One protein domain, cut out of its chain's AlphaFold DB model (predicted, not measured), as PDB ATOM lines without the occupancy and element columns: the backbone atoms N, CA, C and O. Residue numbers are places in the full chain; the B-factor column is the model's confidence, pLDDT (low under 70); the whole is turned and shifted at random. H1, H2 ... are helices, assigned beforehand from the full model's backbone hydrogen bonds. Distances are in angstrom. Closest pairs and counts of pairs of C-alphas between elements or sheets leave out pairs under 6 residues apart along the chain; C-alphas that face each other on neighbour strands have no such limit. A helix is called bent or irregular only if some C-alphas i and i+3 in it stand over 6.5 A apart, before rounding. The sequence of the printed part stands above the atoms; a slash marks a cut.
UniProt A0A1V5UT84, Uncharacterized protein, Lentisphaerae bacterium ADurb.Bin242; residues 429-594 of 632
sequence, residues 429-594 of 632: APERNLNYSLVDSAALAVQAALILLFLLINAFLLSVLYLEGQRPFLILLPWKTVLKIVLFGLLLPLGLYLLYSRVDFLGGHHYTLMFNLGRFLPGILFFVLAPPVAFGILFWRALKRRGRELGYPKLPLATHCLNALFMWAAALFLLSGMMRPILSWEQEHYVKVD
ATOM      1  N   ALA A 429      31.613 -51.102 -52.459       92.44
ATOM      2  CA  ALA A 429      30.933 -51.017 -53.746       92.44
ATOM      3  C   ALA A 429      30.062 -52.241 -54.077       92.44
ATOM      4  O   ALA A 429      28.948 -52.017 -54.553       92.44
ATOM      5  N   PRO A 430      30.486 -53.499 -53.821       93.12
ATOM      6  CA  PRO A 430      29.673 -54.674 -54.127       93.12
ATOM      7  C   PRO A 430      28.288 -54.632 -53.474       93.12
ATOM      8  O   PRO A 430      27.278 -54.655 -54.174       93.12
ATOM      9  N   GLU A 431      28.219 -54.468 -52.150       90.88
ATOM     10  CA  GLU A 431      26.942 -54.403 -51.436       90.88
ATOM     11  C   GLU A 431      26.091 -53.202 -51.876       90.88
ATOM     12  O   GLU A 431      24.872 -53.295 -52.035       90.88
ATOM     13  N   ARG A 432      26.726 -52.044 -52.086       92.56
ATOM     14  CA  ARG A 432      26.037 -50.836 -52.545       92.56
ATOM     15  C   ARG A 432      25.390 -51.053 -53.914       92.56
ATOM     16  O   ARG A 432      24.209 -50.755 -54.076       92.56
ATOM     17  N   ASN A 433      26.131 -51.606 -54.869       93.25
ATOM     18  CA  ASN A 433      25.638 -51.889 -56.216       93.25
ATOM     19  C   ASN A 433      24.568 -52.986 -56.217       93.25
ATOM     20  O   ASN A 433      23.592 -52.888 -56.963       93.25
ATOM     21  N   LEU A 434      24.692 -53.979 -55.332       92.12
ATOM     22  CA  LEU A 434      23.645 -54.970 -55.104       92.12
ATOM     23  C   LEU A 434      22.334 -54.307 -54.668       92.12
ATOM     24  O   LEU A 434      21.286 -54.601 -55.238       92.12
ATOM     25  N   ASN A 435      22.387 -53.368 -53.718       90.75
ATOM     26  CA  ASN A 435      21.200 -52.637 -53.272       90.75
ATOM     27  C   ASN A 435      20.544 -51.848 -54.418       90.75
ATOM     28  O   ASN A 435      19.323 -51.898 -54.555       90.75
ATOM     29  N   TYR A 436      21.320 -51.180 -55.281       93.56
ATOM     30  CA  TYR A 436      20.768 -50.546 -56.490       93.56
ATOM     31  C   TYR A 436      20.088 -51.569 -57.414       93.56
ATOM     32  O   TYR A 436      18.941 -51.365 -57.802       93.56
ATOM     33  N   SER A 437      20.734 -52.703 -57.701       92.94
ATOM     34  CA  SER A 437      20.181 -53.748 -58.582       92.94
ATOM     35  C   SER A 437      18.902 -54.404 -58.022       92.94
ATOM     36  O   SER A 437      17.997 -54.803 -58.767       92.94
ATOM     37  N   LEU A 438      18.775 -54.493 -56.693       89.44
ATOM     38  CA  LEU A 438      17.546 -54.933 -56.023       89.44
ATOM     39  C   LEU A 438      16.409 -53.921 -56.201       89.44
ATOM     40  O   LEU A 438      15.282 -54.315 -56.509       89.44
ATOM     41  N   VAL A 439      16.691 -52.621 -56.067       90.88
ATOM     42  CA  VAL A 439      15.672 -51.588 -56.308       90.88
ATOM     43  C   VAL A 439      15.295 -51.516 -57.790       90.88
ATOM     44  O   VAL A 439      14.113 -51.388 -58.097       90.88
ATOM     45  N   ASP A 440      16.245 -51.694 -58.709       93.88
ATOM     46  CA  ASP A 440      15.972 -51.807 -60.148       93.88
ATOM     47  C   ASP A 440      15.032 -52.995 -60.444       93.88
ATOM     48  O   ASP A 440      14.112 -52.883 -61.258       93.88
ATOM     49  N   SER A 441      15.191 -54.117 -59.731       92.12
ATOM     50  CA  SER A 441      14.282 -55.272 -59.832       92.12
ATOM     51  C   SER A 441      12.881 -54.961 -59.303       92.12
ATOM     52  O   SER A 441      11.887 -55.315 -59.939       92.12
ATOM     53  N   ALA A 442      12.777 -54.252 -58.177       90.56
ATOM     54  CA  ALA A 442      11.490 -53.785 -57.667       90.56
ATOM     55  C   ALA A 442      10.820 -52.799 -58.643       90.56
ATOM     56  O   ALA A 442       9.619 -52.887 -58.900       90.56
ATOM     57  N   ALA A 443      11.594 -51.898 -59.249       93.81
ATOM     58  CA  ALA A 443      11.105 -50.957 -60.249       93.81
ATOM     59  C   ALA A 443      10.627 -51.661 -61.528       93.81
ATOM     60  O   ALA A 443       9.604 -51.264 -62.091       93.81
ATOM     61  N   LEU A 444      11.291 -52.742 -61.952       95.25
ATOM     62  CA  LEU A 444      10.832 -53.577 -63.065       95.25
ATOM     63  C   LEU A 444       9.463 -54.209 -62.764       95.25
ATOM     64  O   LEU A 444       8.583 -54.210 -63.627       95.25
ATOM     65  N   ALA A 445       9.248 -54.684 -61.533       92.69
ATOM     66  CA  ALA A 445       7.953 -55.207 -61.100       92.69
ATOM     67  C   ALA A 445       6.862 -54.118 -61.092       92.69
ATOM     68  O   ALA A 445       5.752 -54.352 -61.575       92.69
ATOM     69  N   VAL A 446       7.178 -52.903 -60.622       94.38
ATOM     70  CA  VAL A 446       6.258 -51.749 -60.666       94.38
ATOM     71  C   VAL A 446       5.911 -51.371 -62.109       94.38
ATOM     72  O   VAL A 446       4.740 -51.164 -62.431       94.38
ATOM     73  N   GLN A 447       6.900 -51.326 -63.002       95.44
ATOM     74  CA  GLN A 447       6.678 -51.073 -64.426       95.44
ATOM     75  C   GLN A 447       5.771 -52.137 -65.054       95.44
ATOM     76  O   GLN A 447       4.851 -51.802 -65.803       95.44
ATOM     77  N   ALA A 448       5.992 -53.411 -64.735       95.44
ATOM     78  CA  ALA A 448       5.149 -54.496 -65.213       95.44
ATOM     79  C   ALA A 448       3.711 -54.396 -64.698       95.44
ATOM     80  O   ALA A 448       2.778 -54.582 -65.478       95.44
ATOM     81  N   ALA A 449       3.517 -54.037 -63.425       95.00
ATOM     82  CA  ALA A 449       2.193 -53.776 -62.865       95.00
ATOM     83  C   ALA A 449       1.483 -52.619 -63.591       95.00
ATOM     84  O   ALA A 449       0.286 -52.698 -63.866       95.00
ATOM     85  N   LEU A 450       2.223 -51.576 -63.972       95.25
ATOM     86  CA  LEU A 450       1.707 -50.440 -64.740       95.25
ATOM     87  C   LEU A 450       1.277 -50.868 -66.158       95.25
ATOM     88  O   LEU A 450       0.176 -50.540 -66.603       95.25
ATOM     89  N   ILE A 451       2.091 -51.669 -66.855       95.88
ATOM     90  CA  ILE A 451       1.720 -52.237 -68.164       95.88
ATOM     91  C   ILE A 451       0.505 -53.168 -68.034       95.88
ATOM     92  O   ILE A 451      -0.403 -53.119 -68.867       95.88
ATOM     93  N   LEU A 452       0.448 -53.983 -66.978       95.69
ATOM     94  CA  LEU A 452      -0.688 -54.857 -66.697       95.69
ATOM     95  C   LEU A 452      -1.969 -54.054 -66.446       95.69
ATOM     96  O   LEU A 452      -3.022 -54.418 -66.961       95.69
ATOM     97  N   LEU A 453      -1.888 -52.930 -65.733       95.31
ATOM     98  CA  LEU A 453      -3.018 -52.022 -65.555       95.31
ATOM     99  C   LEU A 453      -3.530 -51.498 -66.906       95.31
ATOM    100  O   LEU A 453      -4.735 -51.523 -67.155       95.31
ATOM    101  N   PHE A 454      -2.636 -51.099 -67.819       93.62
ATOM    102  CA  PHE A 454      -3.043 -50.709 -69.173       93.62
ATOM    103  C   PHE A 454      -3.682 -51.860 -69.952       93.62
ATOM    104  O   PHE A 454      -4.670 -51.636 -70.659       93.62
ATOM    105  N   LEU A 455      -3.163 -53.083 -69.827       95.62
ATOM    106  CA  LEU A 455      -3.773 -54.273 -70.422       95.62
ATOM    107  C   LEU A 455      -5.192 -54.497 -69.887       95.62
ATOM    108  O   LEU A 455      -6.113 -54.669 -70.681       95.62
ATOM    109  N   LEU A 456      -5.388 -54.430 -68.571       96.88
ATOM    110  CA  LEU A 456      -6.691 -54.620 -67.932       96.88
ATOM    111  C   LEU A 456      -7.703 -53.555 -68.364       96.88
ATOM    112  O   LEU A 456      -8.827 -53.899 -68.723       96.88
ATOM    113  N   ILE A 457      -7.296 -52.281 -68.414       96.50
ATOM    114  CA  ILE A 457      -8.147 -51.189 -68.908       96.50
ATOM    115  C   ILE A 457      -8.569 -51.453 -70.360       96.50
ATOM    116  O   ILE A 457      -9.750 -51.356 -70.688       96.50
ATOM    117  N   ASN A 458      -7.632 -51.834 -71.234       95.50
ATOM    118  CA  ASN A 458      -7.950 -52.128 -72.633       95.50
ATOM    119  C   ASN A 458      -8.833 -53.372 -72.783       95.50
ATOM    120  O   ASN A 458      -9.721 -53.372 -73.629       95.50
ATOM    121  N   ALA A 459      -8.631 -54.410 -71.969       96.44
ATOM    122  CA  ALA A 459      -9.447 -55.622 -71.988       96.44
ATOM    123  C   ALA A 459     -10.880 -55.342 -71.520       96.44
ATOM    124  O   ALA A 459     -11.837 -55.804 -72.145       96.44
ATOM    125  N   PHE A 460     -11.031 -54.546 -70.459       97.38
ATOM    126  CA  PHE A 460     -12.331 -54.117 -69.957       97.38
ATOM    127  C   PHE A 460     -13.083 -53.288 -71.004       97.38
ATOM    128  O   PHE A 460     -14.200 -53.642 -71.377       97.38
ATOM    129  N   LEU A 461     -12.443 -52.247 -71.551       96.81
ATOM    130  CA  LEU A 461     -13.030 -51.418 -72.609       96.81
ATOM    131  C   LEU A 461     -13.403 -52.254 -73.836       96.81
ATOM    132  O   LEU A 461     -14.502 -52.121 -74.362       96.81
ATOM    133  N   LEU A 462     -12.518 -53.153 -74.273       96.00
ATOM    134  CA  LEU A 462     -12.787 -54.054 -75.389       96.00
ATOM    135  C   LEU A 462     -14.018 -54.931 -75.134       96.00
ATOM    136  O   LEU A 462     -14.821 -55.112 -76.044       96.00
ATOM    137  N   SER A 463     -14.168 -55.450 -73.915       95.00
ATOM    138  CA  SER A 463     -15.300 -56.300 -73.532       95.00
ATOM    139  C   SER A 463     -16.619 -55.531 -73.590       95.00
ATOM    140  O   SER A 463     -17.574 -56.016 -74.191       95.00
ATOM    141  N   VAL A 464     -16.657 -54.307 -73.049       96.31
ATOM    142  CA  VAL A 464     -17.834 -53.422 -73.122       96.31
ATOM    143  C   VAL A 464     -18.197 -53.120 -74.577       96.31
ATOM    144  O   VAL A 464     -19.331 -53.339 -74.994       96.31
ATOM    145  N   LEU A 465     -17.222 -52.705 -75.387       94.94
ATOM    146  CA  LEU A 465     -17.457 -52.347 -76.790       94.94
ATOM    147  C   LEU A 465     -17.869 -53.557 -77.643       94.94
ATOM    148  O   LEU A 465     -18.609 -53.415 -78.616       94.94
ATOM    149  N   TYR A 466     -17.401 -54.756 -77.293       92.88
ATOM    150  CA  TYR A 466     -17.825 -55.991 -77.945       92.88
ATOM    151  C   TYR A 466     -19.290 -56.327 -77.633       92.88
ATOM    152  O   TYR A 466     -20.016 -56.759 -78.529       92.88
ATOM    153  N   LEU A 467     -19.743 -56.087 -76.395       93.19
ATOM    154  CA  LEU A 467     -21.152 -56.231 -76.006       93.19
ATOM    155  C   LEU A 467     -22.057 -55.209 -76.710       93.19
ATOM    156  O   LEU A 467     -23.189 -55.536 -77.048       93.19
ATOM    157  N   GLU A 468     -21.541 -54.019 -77.027       93.62
ATOM    158  CA  GLU A 468     -22.216 -53.020 -77.878       93.62
ATOM    159  C   GLU A 468     -22.255 -53.405 -79.373       93.62
ATOM    160  O   GLU A 468     -22.731 -52.642 -80.212       93.62
ATOM    161  N   GLY A 469     -21.743 -54.585 -79.737       90.44
ATOM    162  CA  GLY A 469     -21.776 -55.107 -81.101       90.44
ATOM    163  C   GLY A 469     -20.600 -54.676 -81.979       90.44
ATOM    164  O   GLY A 469     -20.574 -55.028 -83.162       90.44
ATOM    165  N   GLN A 470     -19.596 -53.968 -81.442       90.56
ATOM    166  CA  GLN A 470     -18.395 -53.642 -82.215       90.56
ATOM    167  C   GLN A 470     -17.589 -54.911 -82.517       90.56
ATOM    168  O   GLN A 470     -17.356 -55.757 -81.653       90.56
ATOM    169  N   ARG A 471     -17.119 -55.034 -83.763       88.25
ATOM    170  CA  ARG A 471     -16.325 -56.176 -84.240       88.25
ATOM    171  C   ARG A 471     -14.887 -55.732 -84.533       88.25
ATOM    172  O   ARG A 471     -14.593 -55.302 -85.648       88.25
ATOM    173  N   PRO A 472     -13.992 -55.771 -83.532       91.75
ATOM    174  CA  PRO A 472     -12.606 -55.355 -83.698       91.75
ATOM    175  C   PRO A 472     -11.803 -56.393 -84.487       91.75
ATOM    176  O   PRO A 472     -12.098 -57.587 -84.459       91.75
ATOM    177  N   PHE A 473     -10.734 -55.948 -85.145       90.44
ATOM    178  CA  PHE A 473      -9.809 -56.816 -85.875       90.44
ATOM    179  C   PHE A 473      -8.348 -56.416 -85.633       90.44
ATOM    180  O   PHE A 473      -8.044 -55.290 -85.233       90.44
ATOM    181  N   LEU A 474      -7.427 -57.359 -85.840       91.62
ATOM    182  CA  LEU A 474      -5.991 -57.115 -85.682       91.62
ATOM    183  C   LEU A 474      -5.417 -56.459 -86.936       91.62
ATOM    184  O   LEU A 474      -5.549 -57.012 -88.029       91.62
ATOM    185  N   ILE A 475      -4.761 -55.318 -86.736       92.19
ATOM    186  CA  ILE A 475      -4.079 -54.530 -87.758       92.19
ATOM    187  C   ILE A 475      -2.607 -54.923 -87.764       92.19
ATOM    188  O   ILE A 475      -1.908 -54.797 -86.756       92.19
ATOM    189  N   LEU A 476      -2.119 -55.361 -88.918       90.38
ATOM    190  CA  LEU A 476      -0.731 -55.758 -89.085       90.38
ATOM    191  C   LEU A 476       0.115 -54.550 -89.490       90.38
ATOM    192  O   LEU A 476       0.099 -54.088 -90.629       90.38
ATOM    193  N   LEU A 477       0.883 -54.025 -88.535       92.00
ATOM    194  CA  LEU A 477       1.814 -52.935 -88.813       92.00
ATOM    195  C   LEU A 477       2.988 -53.423 -89.685       92.00
ATOM    196  O   LEU A 477       3.493 -54.529 -89.475       92.00
ATOM    197  N   PRO A 478       3.502 -52.586 -90.610       91.12
ATOM    198  CA  PRO A 478       4.709 -52.910 -91.363       91.12
ATOM    199  C   PRO A 478       5.885 -53.207 -90.426       91.12
ATOM    200  O   PRO A 478       6.113 -52.467 -89.466       91.12
ATOM    201  N   TRP A 479       6.688 -54.231 -90.733       89.94
ATOM    202  CA  TRP A 479       7.790 -54.660 -89.858       89.94
ATOM    203  C   TRP A 479       8.790 -53.530 -89.552       89.94
ATOM    204  O   TRP A 479       9.248 -53.404 -88.422       89.94
ATOM    205  N   LYS A 480       9.063 -52.640 -90.521       95.19
ATOM    206  CA  LYS A 480       9.918 -51.452 -90.327       95.19
ATOM    207  C   LYS A 480       9.348 -50.497 -89.275       95.19
ATOM    208  O   LYS A 480      10.099 -49.856 -88.548       95.19
ATOM    209  N   THR A 481       8.024 -50.383 -89.201       95.19
ATOM    210  CA  THR A 481       7.328 -49.565 -88.201       95.19
ATOM    211  C   THR A 481       7.390 -50.228 -86.834       95.19
ATOM    212  O   THR A 481       7.716 -49.554 -85.862       95.19
ATOM    213  N   VAL A 482       7.159 -51.543 -86.761       94.44
ATOM    214  CA  VAL A 482       7.311 -52.319 -85.518       94.44
ATOM    215  C   VAL A 482       8.738 -52.200 -84.980       94.44
ATOM    216  O   VAL A 482       8.915 -51.865 -83.813       94.44
ATOM    217  N   LEU A 483       9.753 -52.356 -85.836       95.81
ATOM    218  CA  LEU A 483      11.156 -52.201 -85.452       95.81
ATOM    219  C   LEU A 483      11.447 -50.797 -84.907       95.81
ATOM    220  O   LEU A 483      12.109 -50.672 -83.884       95.81
ATOM    221  N   LYS A 484      10.922 -49.741 -85.541       96.25
ATOM    222  CA  LYS A 484      11.054 -48.366 -85.028       96.25
ATOM    223  C   LYS A 484      10.393 -48.194 -83.660       96.25
ATOM    224  O   LYS A 484      10.968 -47.535 -82.803       96.25
ATOM    225  N   ILE A 485       9.211 -48.774 -83.450       96.56
ATOM    226  CA  ILE A 485       8.518 -48.713 -82.156       96.56
ATOM    227  C   ILE A 485       9.339 -49.428 -81.079       96.56
ATOM    228  O   ILE A 485       9.511 -48.877 -79.999       96.56
ATOM    229  N   VAL A 486       9.884 -50.611 -81.364       95.88
ATOM    230  CA  VAL A 486      10.725 -51.345 -80.405       95.88
ATOM    231  C   VAL A 486      12.024 -50.584 -80.127       95.88
ATOM    232  O   VAL A 486      12.369 -50.365 -78.969       95.88
ATOM    233  N   LEU A 487      12.715 -50.116 -81.170       96.62
ATOM    234  CA  LEU A 487      13.998 -49.430 -81.038       96.62
ATOM    235  C   LEU A 487      13.871 -48.104 -80.279       96.62
ATOM    236  O   LEU A 487      14.587 -47.881 -79.312       96.62
ATOM    237  N   PHE A 488      12.956 -47.228 -80.696       97.12
ATOM    238  CA  PHE A 488      12.821 -45.893 -80.107       97.12
ATOM    239  C   PHE A 488      11.882 -45.853 -78.900       97.12
ATOM    240  O   PHE A 488      11.991 -44.946 -78.080       97.12
ATOM    241  N   GLY A 489      10.951 -46.800 -78.793       95.12
ATOM    242  CA  GLY A 489       9.977 -46.859 -77.706       95.12
ATOM    243  C   GLY A 489      10.442 -47.679 -76.509       95.12
ATOM    244  O   GLY A 489      10.090 -47.327 -75.394       95.12
ATOM    245  N   LEU A 490      11.236 -48.738 -76.716       95.06
ATOM    246  CA  LEU A 490      11.700 -49.614 -75.633       95.06
ATOM    247  C   LEU A 490      13.219 -49.556 -75.471       95.06
ATOM    248  O   LEU A 490      13.704 -49.160 -74.417       95.06
ATOM    249  N   LEU A 491      13.969 -49.910 -76.519       95.75
ATOM    250  CA  LEU A 491      15.416 -50.118 -76.419       95.75
ATOM    251  C   LEU A 491      16.190 -48.833 -76.136       95.75
ATOM    252  O   LEU A 491      17.109 -48.851 -75.328       95.75
ATOM    253  N   LEU A 492      15.831 -47.721 -76.780       97.00
ATOM    254  CA  LEU A 492      16.511 -46.447 -76.576       97.00
ATOM    255  C   LEU A 492      16.287 -45.908 -75.151       97.00
ATOM    256  O   LEU A 492      17.286 -45.659 -74.481       97.00
ATOM    257  N   PRO A 493      15.046 -45.773 -74.631       97.06
ATOM    258  CA  PRO A 493      14.841 -45.393 -73.233       97.06
ATOM    259  C   PRO A 493      15.539 -46.342 -72.253       97.06
ATOM    260  O   PRO A 493      16.178 -45.885 -71.309       97.06
ATOM    261  N   LEU A 494      15.482 -47.652 -72.504       96.06
ATOM    262  CA  LEU A 494      16.133 -48.642 -71.650       96.06
ATOM    263  C   LEU A 494      17.660 -48.503 -71.655       96.06
ATOM    264  O   LEU A 494      18.283 -48.478 -70.599       96.06
ATOM    265  N   GLY A 495      18.262 -48.363 -72.835       95.81
ATOM    266  CA  GLY A 495      19.700 -48.169 -72.998       95.81
ATOM    267  C   GLY A 495      20.185 -46.858 -72.383       95.81
ATOM    268  O   GLY A 495      21.235 -46.839 -71.748       95.81
ATOM    269  N   LEU A 496      19.400 -45.781 -72.497       96.62
ATOM    270  CA  LEU A 496      19.686 -44.511 -71.824       96.62
ATOM    271  C   LEU A 496      19.660 -44.661 -70.303       96.62
ATOM    272  O   LEU A 496      20.533 -44.125 -69.628       96.62
ATOM    273  N   TYR A 497      18.700 -45.413 -69.761       96.00
ATOM    274  CA  TYR A 497      18.656 -45.695 -68.332       96.00
ATOM    275  C   TYR A 497      19.826 -46.574 -67.870       96.00
ATOM    276  O   TYR A 497      20.440 -46.276 -66.846       96.00
ATOM    277  N   LEU A 498      20.178 -47.624 -68.616       94.81
ATOM    278  CA  LEU A 498      21.333 -48.465 -68.294       94.81
ATOM    279  C   LEU A 498      22.631 -47.650 -68.320       94.81
ATOM    280  O   LEU A 498      23.428 -47.743 -67.393       94.81
ATOM    281  N   LEU A 499      22.811 -46.783 -69.319       94.38
ATOM    282  CA  LEU A 499      23.949 -45.866 -69.373       94.38
ATOM    283  C   LEU A 499      23.952 -44.903 -68.179       94.38
ATOM    284  O   LEU A 499      24.988 -44.699 -67.555       94.38
ATOM    285  N   TYR A 500      22.794 -44.331 -67.845       94.44
ATOM    286  CA  TYR A 500      22.648 -43.421 -66.713       94.44
ATOM    287  C   TYR A 500      23.017 -44.091 -65.386       94.44
ATOM    288  O   TYR A 500      23.773 -43.533 -64.603       94.44
ATOM    289  N   SER A 501      22.500 -45.293 -65.147       92.06
ATOM    290  CA  SER A 501      22.652 -46.005 -63.876       92.06
ATOM    291  C   SER A 501      24.011 -46.691 -63.721       92.06
ATOM    292  O   SER A 501      24.517 -46.768 -62.612       92.06
ATOM    293  N   ARG A 502      24.642 -47.171 -64.800       90.25
ATOM    294  CA  ARG A 502      25.925 -47.902 -64.714       90.25
ATOM    295  C   ARG A 502      27.152 -46.992 -64.831       90.25
ATOM    296  O   ARG A 502      28.268 -47.446 -64.606       90.25
ATOM    297  N   VAL A 503      26.966 -45.717 -65.174       90.50
ATOM    298  CA  VAL A 503      28.043 -44.719 -65.180       90.50
ATOM    299  C   VAL A 503      27.953 -43.883 -63.907       90.50
ATOM    300  O   VAL A 503      27.081 -43.022 -63.788       90.50
ATOM    301  N   ASP A 504      28.894 -44.089 -62.983       83.69
ATOM    302  CA  ASP A 504      28.913 -43.440 -61.660       83.69
ATOM    303  C   ASP A 504      28.780 -41.916 -61.724       83.69
ATOM    304  O   ASP A 504      28.065 -41.310 -60.927       83.69
ATOM    305  N   PHE A 505      29.411 -41.281 -62.715       86.56
ATOM    306  CA  PHE A 505      29.325 -39.834 -62.906       86.56
ATOM    307  C   PHE A 505      27.882 -39.345 -63.129       86.56
ATOM    308  O   PHE A 505      27.499 -38.292 -62.611       86.56
ATOM    309  N   LEU A 506      27.084 -40.117 -63.874       88.12
ATOM    310  CA  LEU A 506      25.702 -39.789 -64.215       88.12
ATOM    311  C   LEU A 506      24.750 -40.212 -63.094       88.12
ATOM    312  O   LEU A 506      24.028 -39.379 -62.541       88.12
ATOM    313  N   GLY A 507      24.783 -41.501 -62.754       86.44
ATOM    314  CA  GLY A 507      23.837 -42.133 -61.844       86.44
ATOM    315  C   GLY A 507      24.148 -41.895 -60.376       86.44
ATOM    316  O   GLY A 507      23.239 -41.970 -59.562       86.44
ATOM    317  N   GLY A 508      25.396 -41.577 -60.018       88.81
ATOM    318  CA  GLY A 508      25.822 -41.369 -58.632       88.81
ATOM    319  C   GLY A 508      25.904 -42.653 -57.800       88.81
ATOM    320  O   GLY A 508      25.839 -42.584 -56.574       88.81
ATOM    321  N   HIS A 509      26.031 -43.821 -58.441       89.69
ATOM    322  CA  HIS A 509      26.062 -45.126 -57.767       89.69
ATOM    323  C   HIS A 509      27.303 -45.330 -56.884       89.69
ATOM    324  O   HIS A 509      27.342 -46.254 -56.070       89.69
ATOM    325  N   HIS A 510      28.283 -44.423 -56.939       89.44
ATOM    326  CA  HIS A 510      29.356 -44.367 -55.954       89.44
ATOM    327  C   HIS A 510      28.867 -43.956 -54.557       89.44
ATOM    328  O   HIS A 510      29.566 -44.255 -53.594       89.44
ATOM    329  N   TYR A 511      27.686 -43.343 -54.409       91.56
ATOM    330  CA  TYR A 511      27.065 -43.016 -53.117       91.56
ATOM    331  C   TYR A 511      25.943 -43.983 -52.724       91.56
ATOM    332  O   TYR A 511      25.301 -44.601 -53.577       91.56
ATOM    333  N   THR A 512      25.657 -44.082 -51.422       89.88
ATOM    334  CA  THR A 512      24.506 -44.844 -50.915       89.88
ATOM    335  C   THR A 512      23.201 -44.340 -51.524       89.88
ATOM    336  O   THR A 512      23.060 -43.151 -51.820       89.88
ATOM    337  N   LEU A 513      22.214 -45.234 -51.648       87.44
ATOM    338  CA  LEU A 513      20.867 -44.900 -52.132       87.44
ATOM    339  C   LEU A 513      20.291 -43.660 -51.430       87.44
ATOM    340  O   LEU A 513      19.772 -42.763 -52.088       87.44
ATOM    341  N   MET A 514      20.441 -43.584 -50.103       85.06
ATOM    342  CA  MET A 514      19.902 -42.492 -49.285       85.06
ATOM    343  C   MET A 514      20.596 -41.150 -49.549       85.06
ATOM    344  O   MET A 514      19.947 -40.107 -49.506       85.06
ATOM    345  N   PHE A 515      21.897 -41.156 -49.853       88.50
ATOM    346  CA  PHE A 515      22.640 -39.939 -50.203       88.50
ATOM    347  C   PHE A 515      22.443 -39.521 -51.659       88.50
ATOM    348  O   PHE A 515      22.566 -38.344 -51.989       88.50
ATOM    349  N   ASN A 516      22.115 -40.475 -52.523       92.38
ATOM    350  CA  ASN A 516      21.972 -40.263 -53.953       92.38
ATOM    351  C   ASN A 516      20.516 -40.055 -54.406       92.38
ATOM    352  O   ASN A 516      20.250 -39.992 -55.607       92.38
ATOM    353  N   LEU A 517      19.560 -39.914 -53.476       89.38
ATOM    354  CA  LEU A 517      18.123 -39.814 -53.781       89.38
ATOM    355  C   LEU A 517      17.796 -38.789 -54.877       89.38
ATOM    356  O   LEU A 517      16.948 -39.054 -55.726       89.38
ATOM    357  N   GLY A 518      18.490 -37.646 -54.898       90.00
ATOM    358  CA  GLY A 518      18.252 -36.579 -55.874       90.00
ATOM    359  C   GLY A 518      18.545 -36.960 -57.331       90.00
ATOM    360  O   GLY A 518      17.890 -36.438 -58.229       90.00
ATOM    361  N   ARG A 519      19.492 -37.872 -57.581       91.56
ATOM    362  CA  ARG A 519      19.810 -38.392 -58.929       91.56
ATOM    363  C   ARG A 519      19.103 -39.718 -59.183       91.56
ATOM    364  O   ARG A 519      18.504 -39.933 -60.234       91.56
ATOM    365  N   PHE A 520      19.094 -40.571 -58.167       92.00
ATOM    366  CA  PHE A 520      18.475 -41.882 -58.212       92.00
ATOM    367  C   PHE A 520      16.972 -41.822 -58.530       92.00
ATOM    368  O   PHE A 520      16.513 -42.524 -59.429       92.00
ATOM    369  N   LEU A 521      16.201 -40.963 -57.847       92.88
ATOM    370  CA  LEU A 521      14.743 -40.933 -57.996       92.88
ATOM    371  C   LEU A 521      14.287 -40.518 -59.414       92.88
ATOM    372  O   LEU A 521      13.443 -41.210 -59.987       92.88
ATOM    373  N   PRO A 522      14.836 -39.463 -60.047       94.38
ATOM    374  CA  PRO A 522      14.559 -39.188 -61.456       94.38
ATOM    375  C   PRO A 522      14.949 -40.341 -62.386       94.38
ATOM    376  O   PRO A 522      14.191 -40.661 -63.301       94.38
ATOM    377  N   GLY A 523      16.096 -40.985 -62.143       94.50
ATOM    378  CA  GLY A 523      16.560 -42.125 -62.934       94.50
ATOM    379  C   GLY A 523      15.606 -43.319 -62.873       94.50
ATOM    380  O   GLY A 523      15.228 -43.858 -63.913       94.50
ATOM    381  N   ILE A 524      15.159 -43.696 -61.672       94.62
ATOM    382  CA  ILE A 524      14.242 -44.828 -61.492       94.62
ATOM    383  C   ILE A 524      12.836 -44.511 -62.020       94.62
ATOM    384  O   ILE A 524      12.203 -45.360 -62.645       94.62
ATOM    385  N   LEU A 525      12.354 -43.272 -61.865       96.19
ATOM    386  CA  LEU A 525      11.088 -42.838 -62.465       96.19
ATOM    387  C   LEU A 525      11.162 -42.844 -63.993       96.19
ATOM    388  O   LEU A 525      10.212 -43.272 -64.652       96.19
ATOM    389  N   PHE A 526      12.291 -42.416 -64.563       97.19
ATOM    390  CA  PHE A 526      12.537 -42.512 -65.996       97.19
ATOM    391  C   PHE A 526      12.511 -43.972 -66.457       97.19
ATOM    392  O   PHE A 526      11.819 -44.278 -67.425       97.19
ATOM    393  N   PHE A 527      13.177 -44.882 -65.740       96.56
ATOM    394  CA  PHE A 527      13.131 -46.315 -66.039       96.56
ATOM    395  C   PHE A 527      11.710 -46.868 -66.041       96.56
ATOM    396  O   PHE A 527      11.328 -47.537 -66.998       96.56
ATOM    397  N   VAL A 528      10.912 -46.553 -65.017       96.69
ATOM    398  CA  VAL A 528       9.541 -47.062 -64.877       96.69
ATOM    399  C   VAL A 528       8.614 -46.493 -65.953       96.69
ATOM    400  O   VAL A 528       7.834 -47.242 -66.543       96.69
ATOM    401  N   LEU A 529       8.694 -45.188 -66.237       97.06
ATOM    402  CA  LEU A 529       7.692 -44.473 -67.036       97.06
ATOM    403  C   LEU A 529       8.080 -44.276 -68.505       97.06
ATOM    404  O   LEU A 529       7.213 -44.373 -69.378       97.06
ATOM    405  N   ALA A 530       9.346 -43.982 -68.808       96.94
ATOM    406  CA  ALA A 530       9.741 -43.562 -70.151       96.94
ATOM    407  C   ALA A 530       9.555 -44.661 -71.213       96.94
ATOM    408  O   ALA A 530       8.969 -44.339 -72.251       96.94
ATOM    409  N   PRO A 531       9.952 -45.936 -70.994       96.00
ATOM    410  CA  PRO A 531       9.737 -46.981 -71.993       96.00
ATOM    411  C   PRO A 531       8.244 -47.231 -72.289       96.00
ATOM    412  O   PRO A 531       7.862 -47.162 -73.459       96.00
ATOM    413  N   PRO A 532       7.346 -47.422 -71.295       95.44
ATOM    414  CA  PRO A 532       5.919 -47.575 -71.572       95.44
ATOM    415  C   PRO A 532       5.326 -46.362 -72.296       95.44
ATOM    416  O   PRO A 532       4.624 -46.517 -73.295       95.44
ATOM    417  N   VAL A 533       5.631 -45.139 -71.852       96.31
ATOM    418  CA  VAL A 533       5.076 -43.920 -72.460       96.31
ATOM    419  C   VAL A 533       5.556 -43.745 -73.904       96.31
ATOM    420  O   VAL A 533       4.736 -43.525 -74.800       96.31
ATOM    421  N   ALA A 534       6.859 -43.876 -74.162       96.69
ATOM    422  CA  ALA A 534       7.422 -43.742 -75.504       96.69
ATOM    423  C   ALA A 534       6.869 -44.817 -76.452       96.69
ATOM    424  O   ALA A 534       6.420 -44.498 -77.558       96.69
ATOM    425  N   PHE A 535       6.825 -46.074 -75.997       96.56
ATOM    426  CA  PHE A 535       6.224 -47.179 -76.737       96.56
ATOM    427  C   PHE A 535       4.752 -46.915 -77.068       96.56
ATOM    428  O   PHE A 535       4.366 -46.984 -78.235       96.56
ATOM    429  N   GLY A 536       3.946 -46.539 -76.070       95.19
ATOM    430  CA  GLY A 536       2.523 -46.256 -76.235       95.19
ATOM    431  C   GLY A 536       2.255 -45.119 -77.224       95.19
ATOM    432  O   GLY A 536       1.401 -45.254 -78.103       95.19
ATOM    433  N   ILE A 537       3.021 -44.021 -77.155       96.62
ATOM    434  CA  ILE A 537       2.892 -42.879 -78.076       96.62
ATOM    435  C   ILE A 537       3.246 -43.279 -79.512       96.62
ATOM    436  O   ILE A 537       2.500 -42.960 -80.445       96.62
ATOM    437  N   LEU A 538       4.380 -43.958 -79.715       96.94
ATOM    438  CA  LEU A 538       4.825 -44.372 -81.048       96.94
ATOM    439  C   LEU A 538       3.869 -45.397 -81.658       96.94
ATOM    440  O   LEU A 538       3.497 -45.269 -82.828       96.94
ATOM    441  N   PHE A 539       3.416 -46.362 -80.857       96.50
ATOM    442  CA  PHE A 539       2.431 -47.349 -81.270       96.50
ATOM    443  C   PHE A 539       1.099 -46.694 -81.646       96.50
ATOM    444  O   PHE A 539       0.578 -46.939 -82.733       96.50
ATOM    445  N   TRP A 540       0.579 -45.790 -80.814       95.06
ATOM    446  CA  TRP A 540      -0.658 -45.061 -81.099       95.06
ATOM    447  C   TRP A 540      -0.574 -44.244 -82.390       95.06
ATOM    448  O   TRP A 540      -1.502 -44.263 -83.201       95.06
ATOM    449  N   ARG A 541       0.550 -43.552 -82.622       95.31
ATOM    450  CA  ARG A 541       0.792 -42.802 -83.866       95.31
ATOM    451  C   ARG A 541       0.834 -43.724 -85.083       95.31
ATOM    452  O   ARG A 541       0.226 -43.399 -86.104       95.31
ATOM    453  N   ALA A 542       1.512 -44.865 -84.976       95.56
ATOM    454  CA  ALA A 542       1.581 -45.859 -86.042       95.56
ATOM    455  C   ALA A 542       0.204 -46.456 -86.353       95.56
ATOM    456  O   ALA A 542      -0.191 -46.523 -87.517       95.56
ATOM    457  N   LEU A 543      -0.558 -46.810 -85.318       94.94
ATOM    458  CA  LEU A 543      -1.889 -47.385 -85.455       94.94
ATOM    459  C   LEU A 543      -2.883 -46.379 -86.051       94.94
ATOM    460  O   LEU A 543      -3.641 -46.728 -86.949       94.94
ATOM    461  N   LYS A 544      -2.837 -45.108 -85.628       94.06
ATOM    462  CA  LYS A 544      -3.630 -44.024 -86.234       94.06
ATOM    463  C   LYS A 544      -3.290 -43.798 -87.700       94.06
ATOM    464  O   LYS A 544      -4.186 -43.577 -88.509       94.06
ATOM    465  N   ARG A 545      -2.000 -43.810 -88.046       92.94
ATOM    466  CA  ARG A 545      -1.559 -43.675 -89.437       92.94
ATOM    467  C   ARG A 545      -2.108 -44.821 -90.283       92.94
ATOM    468  O   ARG A 545      -2.740 -44.547 -91.294       92.94
ATOM    469  N   ARG A 546      -1.952 -46.061 -89.818       92.25
ATOM    470  CA  ARG A 546      -2.462 -47.244 -90.515       92.25
ATOM    471  C   ARG A 546      -3.990 -47.249 -90.611       92.25
ATOM    472  O   ARG A 546      -4.531 -47.575 -91.654       92.25
ATOM    473  N   GLY A 547      -4.691 -46.806 -89.568       90.62
ATOM    474  CA  GLY A 547      -6.145 -46.635 -89.595       90.62
ATOM    475  C   GLY A 547      -6.616 -45.666 -90.683       90.62
ATOM    476  O   GLY A 547      -7.581 -45.967 -91.377       90.62
ATOM    477  N   ARG A 548      -5.906 -44.544 -90.877       89.19
ATOM    478  CA  ARG A 548      -6.196 -43.592 -91.965       89.19
ATOM    479  C   ARG A 548      -5.931 -44.181 -93.348       89.19
ATOM    480  O   ARG A 548      -6.719 -43.942 -94.250       89.19
ATOM    481  N   GLU A 549      -4.862 -44.962 -93.498       87.50
ATOM    482  CA  GLU A 549      -4.559 -45.687 -94.744       87.50
ATOM    483  C   GLU A 549      -5.665 -46.703 -95.096       87.50
ATOM    484  O   GLU A 549      -5.972 -46.880 -96.265       87.50
ATOM    485  N   LEU A 550      -6.324 -47.289 -94.089       85.38
ATOM    486  CA  LEU A 550      -7.475 -48.193 -94.244       85.38
ATOM    487  C   LEU A 550      -8.824 -47.464 -94.441       85.38
ATOM    488  O   LEU A 550      -9.879 -48.093 -94.376       85.38
ATOM    489  N   GLY A 551      -8.815 -46.138 -94.619       82.69
ATOM    490  CA  GLY A 551     -10.020 -45.337 -94.858       82.69
ATOM    491  C   GLY A 551     -10.779 -44.895 -93.599       82.69
ATOM    492  O   GLY A 551     -11.862 -44.324 -93.713       82.69
ATOM    493  N   TYR A 552     -10.240 -45.102 -92.389       84.69
ATOM    494  CA  TYR A 552     -10.870 -44.604 -91.160       84.69
ATOM    495  C   TYR A 552     -10.405 -43.180 -90.811       84.69
ATOM    496  O   TYR A 552      -9.228 -42.987 -90.490       84.69
ATOM    497  N   PRO A 553     -11.309 -42.179 -90.732       80.88
ATOM    498  CA  PRO A 553     -10.953 -40.846 -90.235       80.88
ATOM    499  C   PRO A 553     -10.576 -40.883 -88.745       80.88
ATOM    500  O   PRO A 553      -9.659 -40.190 -88.300       80.88
ATOM    501  N   LYS A 554     -11.240 -41.755 -87.976       87.88
ATOM    502  CA  LYS A 554     -10.908 -42.098 -86.592       87.88
ATOM    503  C   LYS A 554     -11.037 -43.608 -86.431       87.88
ATOM    504  O   LYS A 554     -12.092 -44.169 -86.713       87.88
ATOM    505  N   LEU A 555      -9.962 -44.260 -85.991       89.31
ATOM    506  CA  LEU A 555      -9.965 -45.704 -85.762       89.31
ATOM    507  C   LEU A 555     -10.997 -46.063 -84.676       89.31
ATOM    508  O   LEU A 555     -11.000 -45.395 -83.634       89.31
ATOM    509  N   PRO A 556     -11.831 -47.102 -84.874       92.12
ATOM    510  CA  PRO A 556     -12.739 -47.580 -83.838       92.12
ATOM    511  C   PRO A 556     -11.991 -47.914 -82.547       92.12
ATOM    512  O   PRO A 556     -10.914 -48.519 -82.577       92.12
ATOM    513  N   LEU A 557     -12.573 -47.533 -81.407       92.81
ATOM    514  CA  LEU A 557     -11.941 -47.728 -80.104       92.81
ATOM    515  C   LEU A 557     -11.727 -49.217 -79.802       92.81
ATOM    516  O   LEU A 557     -10.652 -49.579 -79.336       92.81
ATOM    517  N   ALA A 558     -12.674 -50.090 -80.163       93.88
ATOM    518  CA  ALA A 558     -12.524 -51.534 -79.977       93.88
ATOM    519  C   ALA A 558     -11.312 -52.084 -80.747       93.88
ATOM    520  O   ALA A 558     -10.528 -52.870 -80.214       93.88
ATOM    521  N   THR A 559     -11.107 -51.629 -81.987       93.31
ATOM    522  CA  THR A 559      -9.938 -52.002 -82.796       93.31
ATOM    523  C   THR A 559      -8.650 -51.487 -82.159       93.31
ATOM    524  O   THR A 559      -7.658 -52.214 -82.121       93.31
ATOM    525  N   HIS A 560      -8.647 -50.272 -81.602       94.62
ATOM    526  CA  HIS A 560      -7.498 -49.780 -80.845       94.62
ATOM    527  C   HIS A 560      -7.185 -50.658 -79.629       94.62
ATOM    528  O   HIS A 560      -6.050 -51.119 -79.512       94.62
ATOM    529  N   CYS A 561      -8.177 -50.913 -78.772       96.00
ATOM    530  CA  CYS A 561      -8.002 -51.691 -77.550       96.00
ATOM    531  C   CYS A 561      -7.504 -53.106 -77.853       96.00
ATOM    532  O   CYS A 561      -6.543 -53.551 -77.231       96.00
ATOM    533  N   LEU A 562      -8.069 -53.777 -78.865       96.00
ATOM    534  CA  LEU A 562      -7.603 -55.097 -79.289       96.00
ATOM    535  C   LEU A 562      -6.121 -55.071 -79.684       96.00
ATOM    536  O   LEU A 562      -5.344 -55.867 -79.174       96.00
ATOM    537  N   ASN A 563      -5.705 -54.152 -80.557       95.94
ATOM    538  CA  ASN A 563      -4.308 -54.080 -80.997       95.94
ATOM    539  C   ASN A 563      -3.361 -53.649 -79.861       95.94
ATOM    540  O   ASN A 563      -2.226 -54.120 -79.796       95.94
ATOM    541  N   ALA A 564      -3.828 -52.794 -78.946       95.31
ATOM    542  CA  ALA A 564      -3.079 -52.403 -77.759       95.31
ATOM    543  C   ALA A 564      -2.800 -53.600 -76.839       95.31
ATOM    544  O   ALA A 564      -1.681 -53.708 -76.349       95.31
ATOM    545  N   LEU A 565      -3.750 -54.528 -76.661       96.06
ATOM    546  CA  LEU A 565      -3.542 -55.726 -75.837       96.06
ATOM    547  C   LEU A 565      -2.330 -56.544 -76.295       96.06
ATOM    548  O   LEU A 565      -1.423 -56.808 -75.509       96.06
ATOM    549  N   PHE A 566      -2.278 -56.909 -77.577       95.75
ATOM    550  CA  PHE A 566      -1.177 -57.721 -78.109       95.75
ATOM    551  C   PHE A 566       0.169 -57.003 -78.007       95.75
ATOM    552  O   PHE A 566       1.177 -57.618 -77.661       95.75
ATOM    553  N   MET A 567       0.188 -55.699 -78.273       94.56
ATOM    554  CA  MET A 567       1.427 -54.929 -78.260       94.56
ATOM    555  C   MET A 567       1.947 -54.666 -76.849       94.56
ATOM    556  O   MET A 567       3.153 -54.744 -76.639       94.56
ATOM    557  N   TRP A 568       1.072 -54.411 -75.875       96.12
ATOM    558  CA  TRP A 568       1.477 -54.268 -74.476       96.12
ATOM    559  C   TRP A 568       1.959 -55.589 -73.871       96.12
ATOM    560  O   TRP A 568       2.945 -55.580 -73.138       96.12
ATOM    561  N   ALA A 569       1.345 -56.723 -74.227       96.69
ATOM    562  CA  ALA A 569       1.842 -58.040 -73.824       96.69
ATOM    563  C   ALA A 569       3.244 -58.319 -74.399       96.69
ATOM    564  O   ALA A 569       4.133 -58.771 -73.679       96.69
ATOM    565  N   ALA A 570       3.475 -57.983 -75.673       95.12
ATOM    566  CA  ALA A 570       4.795 -58.093 -76.288       95.12
ATOM    567  C   ALA A 570       5.823 -57.138 -75.650       95.12
ATOM    568  O   ALA A 570       6.956 -57.542 -75.402       95.12
ATOM    569  N   ALA A 571       5.439 -55.892 -75.354       95.81
ATOM    570  CA  ALA A 571       6.311 -54.922 -74.695       95.81
ATOM    571  C   ALA A 571       6.723 -55.376 -73.292       95.81
ATOM    572  O   ALA A 571       7.902 -55.287 -72.957       95.81
ATOM    573  N   LEU A 572       5.776 -55.905 -72.508       96.81
ATOM    574  CA  LEU A 572       6.050 -56.487 -71.196       96.81
ATOM    575  C   LEU A 572       7.071 -57.623 -71.307       96.81
ATOM    576  O   LEU A 572       8.093 -57.597 -70.631       96.81
ATOM    577  N   PHE A 573       6.825 -58.587 -72.200       96.81
ATOM    578  CA  PHE A 573       7.744 -59.701 -72.425       96.81
ATOM    579  C   PHE A 573       9.153 -59.233 -72.802       96.81
ATOM    580  O   PHE A 573      10.127 -59.721 -72.236       96.81
ATOM    581  N   LEU A 574       9.271 -58.278 -73.728       95.81
ATOM    582  CA  LEU A 574      10.566 -57.777 -74.187       95.81
ATOM    583  C   LEU A 574      11.312 -57.013 -73.089       95.81
ATOM    584  O   LEU A 574      12.480 -57.300 -72.848       95.81
ATOM    585  N   LEU A 575      10.657 -56.068 -72.407       95.00
ATOM    586  CA  LEU A 575      11.290 -55.284 -71.341       95.00
ATOM    587  C   LEU A 575      11.773 -56.187 -70.207       95.00
ATOM    588  O   LEU A 575      12.942 -56.142 -69.821       95.00
ATOM    589  N   SER A 576      10.888 -57.047 -69.708       95.06
ATOM    590  CA  SER A 576      11.190 -57.923 -68.583       95.06
ATOM    591  C   SER A 576      12.179 -59.020 -68.964       95.06
ATOM    592  O   SER A 576      13.120 -59.270 -68.216       95.06
ATOM    593  N   GLY A 577      12.033 -59.622 -70.146       94.69
ATOM    594  CA  GLY A 577      12.951 -60.643 -70.654       94.69
ATOM    595  C   GLY A 577      14.365 -60.124 -70.924       94.69
ATOM    596  O   GLY A 577      15.316 -60.894 -70.833       94.69
ATOM    597  N   MET A 578      14.526 -58.829 -71.213       94.25
ATOM    598  CA  MET A 578      15.841 -58.197 -71.363       94.25
ATOM    599  C   MET A 578      16.453 -57.778 -70.027       94.25
ATOM    600  O   MET A 578      17.635 -58.022 -69.795       94.25
ATOM    601  N   MET A 579      15.668 -57.152 -69.148       95.25
ATOM    602  CA  MET A 579      16.188 -56.617 -67.888       95.25
ATOM    603  C   MET A 579      16.464 -57.701 -66.856       95.25
ATOM    604  O   MET A 579      17.464 -57.625 -66.146       95.25
ATOM    605  N   ARG A 580      15.611 -58.726 -66.769       93.12
ATOM    606  CA  ARG A 580      15.725 -59.734 -65.716       93.12
ATOM    607  C   ARG A 580      17.069 -60.476 -65.731       93.12
ATOM    608  O   ARG A 580      17.678 -60.543 -64.669       93.12
ATOM    609  N   PRO A 581      17.582 -60.981 -66.872       93.62
ATOM    610  CA  PRO A 581      18.885 -61.643 -66.900       93.62
ATOM    611  C   PRO A 581      20.039 -60.732 -66.469       93.62
ATOM    612  O   PRO A 581      20.940 -61.193 -65.777       93.62
ATOM    613  N   ILE A 582      19.995 -59.447 -66.846       94.19
ATOM    614  CA  ILE A 582      21.015 -58.456 -66.473       94.19
ATOM    615  C   ILE A 582      21.014 -58.262 -64.955       94.19
ATOM    616  O   ILE A 582      22.049 -58.425 -64.317       94.19
ATOM    617  N   LEU A 583      19.842 -57.987 -64.375       93.06
ATOM    618  CA  LEU A 583      19.697 -57.752 -62.938       93.06
ATOM    619  C   LEU A 583      20.041 -58.999 -62.116       93.06
ATOM    620  O   LEU A 583      20.746 -58.904 -61.119       93.06
ATOM    621  N   SER A 584      19.607 -60.187 -62.549       90.00
ATOM    622  CA  SER A 584      19.964 -61.440 -61.871       90.00
ATOM    623  C   SER A 584      21.468 -61.716 -61.921       90.00
ATOM    624  O   SER A 584      22.040 -62.137 -60.918       90.00
ATOM    625  N   TRP A 585      22.125 -61.448 -63.055       92.75
ATOM    626  CA  TRP A 585      23.578 -61.578 -63.154       92.75
ATOM    627  C   TRP A 585      24.297 -60.591 -62.229       92.75
ATOM    628  O   TRP A 585      25.194 -61.007 -61.503       92.75
ATOM    629  N   GLU A 586      23.891 -59.319 -62.213       93.12
ATOM    630  CA  GLU A 586      24.466 -58.297 -61.329       93.12
ATOM    631  C   GLU A 586      24.321 -58.693 -59.857       93.12
ATOM    632  O   GLU A 586      25.294 -58.650 -59.108       93.12
ATOM    633  N   GLN A 587      23.132 -59.139 -59.447       90.81
ATOM    634  CA  GLN A 587      22.874 -59.570 -58.073       90.81
ATOM    635  C   GLN A 587      23.772 -60.739 -57.662       90.81
ATOM    636  O   GLN A 587      24.429 -60.684 -56.623       90.81
ATOM    637  N   GLU A 588      23.847 -61.788 -58.485       88.81
ATOM    638  CA  GLU A 588      24.731 -62.923 -58.215       88.81
ATOM    639  C   GLU A 588      26.208 -62.528 -58.228       88.81
ATOM    640  O   GLU A 588      26.995 -63.041 -57.431       88.81
ATOM    641  N   HIS A 589      26.603 -61.649 -59.148       92.62
ATOM    642  CA  HIS A 589      27.971 -61.172 -59.266       92.62
ATOM    643  C   HIS A 589      28.381 -60.406 -58.009       92.62
ATOM    644  O   HIS A 589      29.380 -60.767 -57.391       92.62
ATOM    645  N   TYR A 590      27.591 -59.413 -57.590       92.25
ATOM    646  CA  TYR A 590      27.907 -58.579 -56.435       92.25
ATOM    647  C   TYR A 590      27.929 -59.361 -55.123       92.25
ATOM    648  O   TYR A 590      28.820 -59.125 -54.317       92.25
ATOM    649  N   VAL A 591      27.050 -60.353 -54.937       89.31
ATOM    650  CA  VAL A 591      27.124 -61.257 -53.773       89.31
ATOM    651  C   VAL A 591      28.425 -62.070 -53.768       89.31
ATOM    652  O   VAL A 591      29.021 -62.267 -52.713       89.31
ATOM    653  N   LYS A 592      28.889 -62.540 -54.933       88.56
ATOM    654  CA  LYS A 592      30.114 -63.353 -55.044       88.56
ATOM    655  C   LYS A 592      31.396 -62.548 -54.837       88.56
ATOM    656  O   LYS A 592      32.361 -63.104 -54.323       88.56
ATOM    657  N   VAL A 593      31.437 -61.289 -55.281       90.88
ATOM    658  CA  VAL A 593      32.646 -60.447 -55.183       90.88
ATOM    659  C   VAL A 593      32.719 -59.623 -53.899       90.88
ATOM    660  O   VAL A 593      33.753 -59.016 -53.635       90.88
ATOM    661  N   ASP A 594      31.649 -59.579 -53.105       88.88
ATOM    662  CA  ASP A 594      31.660 -58.913 -51.806       88.88
ATOM    663  C   ASP A 594      32.560 -59.671 -50.817       88.88
ATOM    664  O   ASP A 594      32.361 -60.854 -50.533       88.88
TER     665      ASP A 594
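This is residues 429 to 594 of the 632 residues of an uncharacterized protein of Lentisphaerae bacterium ADurb.Bin242 (UniProt A0A1V5UT84). The model is a long, loosely packed rod of two helix pairs set side by side: the long helices H1 and H5 run opposite ways next to each other, and the bent helices H2 and H4 run opposite ways in a second pair. The second pair meets the first mostly where H4a packs on H1, and the short H3 sits near the end of the rod where the printed part begins and ends. The printed part has 166 residues with five named helices, in the order H1, H2, H3, H4, H5, and no named strand; the class is all helix. The whole is loose, with a radius of gyration of the C-alphas of 19.0 A, and it spans 60 by 29 by 27 A.

Begin with the longest helix, H1, residues 429 to 467. It touches H5, residues 557 to 593, at a shallow tilt of 14 degrees, opposite ways; their closest C-alphas, of Pro 430 and Tyr 590, are 4.9 A apart. Next find H4, residues 517 to 549, assigned as one helix by its hydrogen bonds but bent, with C-alphas 528 and 531 7.1 A apart; its arms are H4a, residues 517 to 528, and H4b, residues 531 to 549. Residues 524 to 528 of H4a touch residues 440 to 447 of H1 at a steep tilt of 38 degrees, the same way; the closest C-alphas, of Gln 447 and Val 528, are 4.9 A apart. H4b is close to H5 but not clearly touching: the closest C-alphas, of Leu 543 and His 560, are 7.6 A apart. Then find H2, residues 479 to 502, also assigned as one helix by its hydrogen bonds but bent, with C-alphas 489 and 492 6.6 A apart; its arms are H2a, residues 479 to 489, and H2b, residues 492 to 502. H2a touches H4b at a shallow tilt of 30 degrees, opposite ways, closest at the C-alphas of Gly 489 and Phe 535, 3.9 A. H2b touches residues 523 to 527 of H4a, closest at the C-alphas of Tyr 497 and Phe 527, 6.0 A. H3, residues 504 to 507, only just touches H4a, with 3 pairs of C-alphas within 8 A, the closest those of Gly 507 and Arg 519, 6.2 A. H4a and H5 are apart. Each O i to N i+4 pair is within hydrogen-bond range in H1, H2a, H2b and H4b, while H4a has 7 of 8 and H5 30 of 33; H3 is too short for such a pair.

Find C-alpha 429 at (30.933, -51.017, -53.746); from there H1 runs 56.9 A to C-alpha 467 at (-21.152, -56.231, -76.006). H5 runs 52.6 A to C-alpha 593 at (32.646, -60.447, -55.183). H4b measures 26.9 A, H4a 15.8 A, H2b 15.2 A, H2a 14.6 A and H3 5.2 A.

The two C-alphas farthest apart, of Gly 551 and Asp 594, are 61.4 A apart. The printed part has no cut. The link from H1 to H2 is long, with 11 residues; that from H2 to H3 is tight. The mean pLDDT of the printed part is 93.2, and no printed residue is under 70.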